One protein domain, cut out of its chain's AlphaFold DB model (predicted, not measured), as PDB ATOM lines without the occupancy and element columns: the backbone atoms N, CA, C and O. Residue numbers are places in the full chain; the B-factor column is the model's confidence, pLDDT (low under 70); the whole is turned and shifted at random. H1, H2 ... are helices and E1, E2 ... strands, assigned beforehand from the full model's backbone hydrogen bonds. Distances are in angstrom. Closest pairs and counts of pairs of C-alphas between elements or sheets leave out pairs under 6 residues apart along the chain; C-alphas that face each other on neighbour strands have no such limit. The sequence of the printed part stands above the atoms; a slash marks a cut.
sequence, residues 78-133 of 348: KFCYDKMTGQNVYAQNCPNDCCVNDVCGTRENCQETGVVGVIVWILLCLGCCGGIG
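AT A GLANCE: This is residues 78 to 133 of the 348 residues of the protein "Hypothetical protein" of Polarella glacialis (UniProt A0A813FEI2). A small head, made of the hairpin E1 and E2 and the looped link after it, sits at one end of one long helix, H1, whose residues 115 to 133 stick out as a straight arm. The printed part has 56 residues, with two strands and then one helix, in a mixed class; the two-stranded sheet, E1 - E2, is antiparallel. The whole is extended, with a radius of gyration of the C-alphas of 15.9 A and spans of 51 by 19 by 16 A.

HOW THE PARTS SIT: Look first at E1, residues 79 to 82, and E2, residues 87 to 90, an antiparallel hairpin at 135 degrees; N 80 and O 89 are 2.8 A apart, within hydrogen-bond range. H1, residues 107 to 133, is apart from E1, and in it every O i to N i+4 pair is within hydrogen-bond range.

IN THESE COORDINATES: Find C-alpha 79 at (120.701, 117.918, 152.550); E1 runs 9.5 A from there, and E2 9.9 A. H1 runs 38.6 A, ending at C-alpha 133 (121.958, 149.998, 183.123).

THE WHOLE: The C-alphas farthest apart, Thr 85 and Gly 133, are 51.9 A apart. The link from E2 to H1 is long, 16 residues. The printed part has no cut, and no printed residue is under 70 in pLDDT.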
ATOM      1  N   LYS A  78     125.105 118.561 154.054       85.56
ATOM      2  CA  LYS A  78     123.783 119.044 154.433       85.56
ATOM      3  C   LYS A  78     122.861 118.852 153.239       85.56
ATOM      4  O   LYS A  78     123.138 119.347 152.143       85.56
ATOM      5  N   PHE A  79     121.802 118.096 153.479       91.19
ATOM      6  CA  PHE A  79     120.701 117.918 152.550       91.19
ATOM      7  C   PHE A  79     119.624 118.946 152.867       91.19
ATOM      8  O   PHE A  79     119.402 119.279 154.028       91.19
ATOM      9  N   CYS A  80     118.979 119.438 151.823       92.00
ATOM     10  CA  CYS A  80     117.940 120.447 151.883       92.00
ATOM     11  C   CYS A  80     116.754 119.949 151.073       92.00
ATOM     12  O   CYS A  80     116.919 119.427 149.971       92.00
ATOM     13  N   TYR A  81     115.561 120.079 151.629       90.56
ATOM     14  CA  TYR A  81     114.332 119.665 150.987       90.56
ATOM     15  C   TYR A  81     113.881 120.739 149.997       90.56
ATOM     16  O   TYR A  81     113.615 121.883 150.376       90.56
ATOM     17  N   ASP A  82     113.794 120.377 148.724       89.12
ATOM     18  CA  ASP A  82     113.223 121.230 147.692       89.12
ATOM     19  C   ASP A  82     111.717 120.964 147.586       89.12
ATOM     20  O   ASP A  82     111.272 119.875 147.220       89.12
ATOM     21  N   LYS A  83     110.919 121.984 147.913       84.56
ATOM     22  CA  LYS A  83     109.453 121.910 147.891       84.56
ATOM     23  C   LYS A  83     108.879 121.770 146.483       84.56
ATOM     24  O   LYS A  83     107.774 121.254 146.356       84.56
ATOM     25  N   MET A  84     109.589 122.234 145.454       80.19
ATOM     26  CA  MET A  84     109.101 122.159 144.076       80.19
ATOM     27  C   MET A  84     109.268 120.751 143.507       80.19
ATOM     28  O   MET A  84     108.361 120.238 142.857       80.19
ATOM     29  N   THR A  85     110.405 120.108 143.780       88.56
ATOM     30  CA  THR A  85     110.698 118.753 143.287       88.56
ATOM     31  C   THR A  85     110.288 117.645 144.259       88.56
ATOM     32  O   THR A  85     110.165 116.487 143.859       88.56
ATOM     33  N   GLY A  86     110.063 117.973 145.534       91.75
ATOM     34  CA  GLY A  86     109.733 117.015 146.589       91.75
ATOM     35  C   GLY A  86     110.906 116.114 146.992       91.75
ATOM     36  O   GLY A  86     110.682 115.051 147.576       91.75
ATOM     37  N   GLN A  87     112.144 116.501 146.668       94.06
ATOM     38  CA  GLN A  87     113.350 115.704 146.900       94.06
ATOM     39  C   GLN A  87     114.357 116.415 147.808       94.06
ATOM     40  O   GLN A  87     114.393 117.639 147.910       94.06
ATOM     41  N   ASN A  88     115.207 115.618 148.460       92.75
ATOM     42  CA  ASN A  88     116.362 116.127 149.190       92.75
ATOM     43  C   ASN A  88     117.510 116.365 148.208       92.75
ATOM     44  O   ASN A  88     118.053 115.416 147.640       92.75
ATOM     45  N   VAL A  89     117.892 117.622 148.036       93.06
ATOM     46  CA  VAL A  89     119.038 118.036 147.227       93.06
ATOM     47  C   VAL A  89     120.202 118.424 148.136       93.06
ATOM     48  O   VAL A  89     120.019 118.791 149.296       93.06
ATOM     49  N   TYR A  90     121.430 118.325 147.635       91.75
ATOM     50  CA  TYR A  90     122.580 118.872 148.355       91.75
ATOM     51  C   TYR A  90     122.428 120.389 148.476       91.75
ATOM     52  O   TYR A  90     121.989 121.027 147.524       91.75
ATOM     53  N   ALA A  91     122.839 120.977 149.603       86.75
ATOM     54  CA  ALA A  91     122.731 122.424 149.827       86.75
ATOM     55  C   ALA A  91     123.359 123.277 148.703       86.75
ATOM     56  O   ALA A  91     122.886 124.371 148.423       86.75
ATOM     57  N   GLN A  92     124.395 122.752 148.039       88.94
ATOM     58  CA  GLN A  92     125.089 123.384 146.907       88.94
ATOM     59  C   GLN A  92     124.279 123.373 145.601       88.94
ATOM     60  O   GLN A  92     124.615 124.088 144.670       88.94
ATOM     61  N   ASN A  93     123.239 122.542 145.529       90.75
ATOM     62  CA  ASN A  93     122.385 122.364 144.358       90.75
ATOM     63  C   ASN A  93     120.978 122.939 144.588       90.75
ATOM     64  O   ASN A  93     120.072 122.651 143.807       90.75
ATOM     65  N   CYS A  94     120.754 123.709 145.662       89.56
ATOM     66  CA  CYS A  94     119.498 124.440 145.795       89.56
ATOM     67  C   CYS A  94     119.415 125.478 144.652       89.56
ATOM     68  O   CYS A  94     120.386 126.202 144.445       89.56
ATOM     69  N   PRO A  95     118.264 125.630 143.968       83.62
ATOM     70  CA  PRO A  95     118.108 126.531 142.815       83.62
ATOM     71  C   PRO A  95     118.502 127.997 143.054       83.62
ATOM     72  O   PRO A  95     118.753 128.727 142.103       83.62
ATOM     73  N   ASN A  96     118.549 128.426 144.318       81.56
ATOM     74  CA  ASN A  96     118.866 129.794 144.726       81.56
ATOM     75  C   ASN A  96     120.064 129.869 145.692       81.56
ATOM     76  O   ASN A  96     120.152 130.819 146.470       81.56
ATOM     77  N   ASP A  97     120.923 128.841 145.718       81.38
ATOM     78  CA  ASP A  97     122.123 128.743 146.573       81.38
ATOM     79  C   ASP A  97     121.878 128.929 148.083       81.38
ATOM     80  O   ASP A  97     122.797 129.222 148.850       81.38
ATOM     81  N   CYS A  98     120.636 128.760 148.547       85.19
ATOM     82  CA  CYS A  98     120.289 128.981 149.940       85.19
ATOM     83  C   CYS A  98     119.438 127.862 150.543       85.19
ATOM     84  O   CYS A  98     118.418 127.450 149.988       85.19
ATOM     85  N   CYS A  99     119.856 127.418 151.730       87.44
ATOM     86  CA  CYS A  99     119.189 126.405 152.529       87.44
ATOM     87  C   CYS A  99     119.061 126.868 153.981       87.44
ATOM     88  O   CYS A  99     120.060 127.017 154.690       87.44
ATOM     89  N   VAL A 100     117.822 127.093 154.418       86.81
ATOM     90  CA  VAL A 100     117.490 127.551 155.771       86.81
ATOM     91  C   VAL A 100     116.526 126.545 156.383       86.81
ATOM     92  O   VAL A 100     115.520 126.199 155.772       86.81
ATOM     93  N   ASN A 101     116.842 126.066 157.591       87.38
ATOM     94  CA  ASN A 101     116.060 125.048 158.304       87.38
ATOM     95  C   ASN A 101     115.785 123.788 157.457       87.38
ATOM     96  O   ASN A 101     114.661 123.298 157.424       87.38
ATOM     97  N   ASP A 102     116.809 123.301 156.750       90.31
ATOM     98  CA  ASP A 102     116.759 122.110 155.890       90.31
ATOM     99  C   ASP A 102     115.771 122.207 154.710       90.31
ATOM    100  O   ASP A 102     115.366 121.188 154.157       90.31
ATOM    101  N   VAL A 103     115.400 123.420 154.278       89.06
ATOM    102  CA  VAL A 103     114.530 123.666 153.115       89.06
ATOM    103  C   VAL A 103     115.211 124.637 152.145       89.06
ATOM    104  O   VAL A 103     115.755 125.661 152.568       89.06
ATOM    105  N   CYS A 104     115.172 124.344 150.840       90.44
ATOM    106  CA  CYS A 104     115.625 125.293 149.818       90.44
ATOM    107  C   CYS A 104     114.630 126.464 149.721       90.44
ATOM    108  O   CYS A 104     113.431 126.258 149.514       90.44
ATOM    109  N   GLY A 105     115.120 127.695 149.881       84.00
ATOM    110  CA  GLY A 105     114.315 128.920 149.828       84.00
ATOM    111  C   GLY A 105     114.648 129.799 148.624       84.00
ATOM    112  O   GLY A 105     115.624 129.561 147.915       84.00
ATOM    113  N   THR A 106     113.845 130.837 148.386       83.62
ATOM    114  CA  THR A 106     114.247 131.966 147.534       83.62
ATOM    115  C   THR A 106     115.255 132.837 148.282       83.62
ATOM    116  O   THR A 106     115.317 132.830 149.516       83.62
ATOM    117  N   ARG A 107     116.063 133.602 147.539       76.44
ATOM    118  CA  ARG A 107     117.050 134.524 148.122       76.44
ATOM    119  C   ARG A 107     116.401 135.521 149.093       76.44
ATOM    120  O   ARG A 107     116.989 135.822 150.128       76.44
ATOM    121  N   GLU A 108     115.182 135.957 148.788       77.19
ATOM    122  CA  GLU A 108     114.367 136.850 149.621       77.19
ATOM    123  C   GLU A 108     114.024 136.205 150.972       77.19
ATOM    124  O   GLU A 108     114.364 136.764 152.013       77.19
ATOM    125  N   ASN A 109     113.507 134.970 150.975       74.31
ATOM    126  CA  ASN A 109     113.189 134.238 152.210       74.31
ATOM    127  C   ASN A 109     114.421 134.019 153.104       74.31
ATOM    128  O   ASN A 109     114.331 134.036 154.336       74.31
ATOM    129  N   CYS A 110     115.588 133.815 152.492       75.19
ATOM    130  CA  CYS A 110     116.845 133.671 153.215       75.19
ATOM    131  C   CYS A 110     117.363 134.986 153.798       75.19
ATOM    132  O   CYS A 110     117.921 135.006 154.898       75.19
ATOM    133  N   GLN A 111     117.178 136.089 153.078       79.12
ATOM    134  CA  GLN A 111     117.570 137.403 153.563       79.12
ATOM    135  C   GLN A 111     116.662 137.849 154.714       79.12
ATOM    136  O   GLN A 111     117.164 138.336 155.726       79.12
ATOM    137  N   GLU A 112     115.354 137.606 154.618       76.31
ATOM    138  CA  GLU A 112     114.407 137.944 155.682       76.31
ATOM    139  C   GLU A 112     114.685 137.176 156.978       76.31
ATOM    140  O   GLU A 112     114.742 137.777 158.050       76.31
ATOM    141  N   THR A 113     114.952 135.868 156.906       76.75
ATOM    142  CA  THR A 113     115.289 135.082 158.108       76.75
ATOM    143  C   THR A 113     116.604 135.524 158.753       76.75
ATOM    144  O   THR A 113     116.697 135.561 159.984       76.75
ATOM    145  N   GLY A 114     117.596 135.928 157.954       78.88
ATOM    146  CA  GLY A 114     118.836 136.518 158.460       78.88
ATOM    147  C   GLY A 114     118.606 137.850 159.181       78.88
ATOM    148  O   GLY A 114     119.081 138.042 160.301       78.88
ATOM    149  N   VAL A 115     117.830 138.753 158.573       82.94
ATOM    150  CA  VAL A 115     117.527 140.078 159.137       82.94
ATOM    151  C   VAL A 115     116.710 139.958 160.425       82.94
ATOM    152  O   VAL A 115     117.052 140.591 161.423       82.94
ATOM    153  N   VAL A 116     115.689 139.097 160.451       83.31
ATOM    154  CA  VAL A 116     114.883 138.852 161.658       83.31
ATOM    155  C   VAL A 116     115.753 138.302 162.791       83.31
ATOM    156  O   VAL A 116     115.648 138.772 163.923       83.31
ATOM    157  N   GLY A 117     116.667 137.370 162.496       85.00
ATOM    158  CA  GLY A 117     117.607 136.841 163.488       85.00
ATOM    159  C   GLY A 117     118.506 137.922 164.098       85.00
ATOM    160  O   GLY A 117     118.671 137.975 165.318       85.00
ATOM    161  N   VAL A 118     119.032 138.828 163.267       88.81
ATOM    162  CA  VAL A 118     119.854 139.961 163.722       88.81
ATOM    163  C   VAL A 118     119.037 140.929 164.582       88.81
ATOM    164  O   VAL A 118     119.502 141.325 165.650       88.81
ATOM    165  N   ILE A 119     117.808 141.268 164.181       89.06
ATOM    166  CA  ILE A 119     116.932 142.163 164.953       89.06
ATOM    167  C   ILE A 119     116.617 141.564 166.329       89.06
ATOM    168  O   ILE A 119     116.749 142.252 167.341       89.06
ATOM    169  N   VAL A 120     116.252 140.278 166.392       90.69
ATOM    170  CA  VAL A 120     115.977 139.588 167.664       90.69
ATOM    171  C   VAL A 120     117.213 139.590 168.563       90.69
ATOM    172  O   VAL A 120     117.098 139.864 169.759       90.69
ATOM    173  N   TRP A 121     118.401 139.349 168.001       92.44
ATOM    174  CA  TRP A 121     119.653 139.393 168.755       92.44
ATOM    175  C   TRP A 121     119.948 140.795 169.307       92.44
ATOM    176  O   TRP A 121     120.252 140.929 170.491       92.44
ATOM    177  N   ILE A 122     119.770 141.848 168.499       89.38
ATOM    178  CA  ILE A 122     119.929 143.242 168.941       89.38
ATOM    179  C   ILE A 122     118.945 143.571 170.067       89.38
ATOM    180  O   ILE A 122     119.355 144.134 171.078       89.38
ATOM    181  N   LEU A 123     117.670 143.199 169.939       87.12
ATOM    182  CA  LEU A 123     116.663 143.442 170.978       87.12
ATOM    183  C   LEU A 123     116.990 142.704 172.280       87.12
ATOM    184  O   LEU A 123     116.822 143.267 173.363       87.12
ATOM    185  N   LEU A 124     117.504 141.477 172.191       89.69
ATOM    186  CA  LEU A 124     117.933 140.705 173.353       89.69
ATOM    187  C   LEU A 124     119.158 141.343 174.027       89.69
ATOM    188  O   LEU A 124     119.172 141.513 175.245       89.69
ATOM    189  N   CYS A 125     120.141 141.791 173.241       85.88
ATOM    190  CA  CYS A 125     121.286 142.549 173.743       85.88
ATOM    191  C   CYS A 125     120.859 143.872 174.393       85.88
ATOM    192  O   CYS A 125     121.300 144.172 175.501       85.88
ATOM    193  N   LEU A 126     119.963 144.639 173.766       84.56
ATOM    194  CA  LEU A 126     119.437 145.890 174.316       84.56
ATOM    195  C   LEU A 126     118.617 145.656 175.593       84.56
ATOM    196  O   LEU A 126     118.730 146.441 176.532       84.56
ATOM    197  N   GLY A 127     117.855 144.564 175.677       84.06
ATOM    198  CA  GLY A 127     117.141 144.163 176.890       84.06
ATOM    199  C   GLY A 127     118.088 143.809 178.041       84.06
ATOM    200  O   GLY A 127     117.915 144.294 179.162       84.06
ATOM    201  N   CYS A 128     119.136 143.027 177.768       81.00
ATOM    202  CA  CYS A 128     120.147 142.673 178.767       81.00
ATOM    203  C   CYS A 128     120.975 143.888 179.219       81.00
ATOM    204  O   CYS A 128     121.189 144.077 180.418       81.00
ATOM    205  N   CYS A 129     121.397 144.751 178.291       79.62
ATOM    206  CA  CYS A 129     122.150 145.965 178.613       79.62
ATOM    207  C   CYS A 129     121.278 147.018 179.319       79.62
ATOM    208  O   CYS A 129     121.729 147.653 180.275       79.62
ATOM    209  N   GLY A 130     120.017 147.171 178.906       71.62
ATOM    210  CA  GLY A 130     119.052 148.097 179.499       71.62
ATOM    211  C   GLY A 130     118.611 147.696 180.907       71.62
ATOM    212  O   GLY A 130     118.462 148.563 181.767       71.62
ATOM    213  N   GLY A 131     118.483 146.395 181.190       71.44
ATOM    214  CA  GLY A 131     118.174 145.898 182.533       71.44
ATOM    215  C   GLY A 131     119.281 146.211 183.545       71.44
ATOM    216  O   GLY A 131     119.007 146.716 184.634       71.44
ATOM    217  N   ILE A 132     120.544 145.992 183.170       74.56
ATOM    218  CA  ILE A 132     121.690 146.264 184.050       74.56
ATOM    219  C   ILE A 132     121.911 147.778 184.199       74.56
ATOM    220  O   ILE A 132     122.070 148.272 185.318       74.56
ATOM    221  N   GLY A 133     121.841 148.537 183.100       72.00
ATOM    222  CA  GLY A 133     121.958 149.998 183.123       72.00
ATOM    223  C   GLY A 133     120.835 150.679 183.913       72.00
ATOM    224  O   GLY A 133     121.098 151.592 184.695       72.00
TER     225      GLY A 133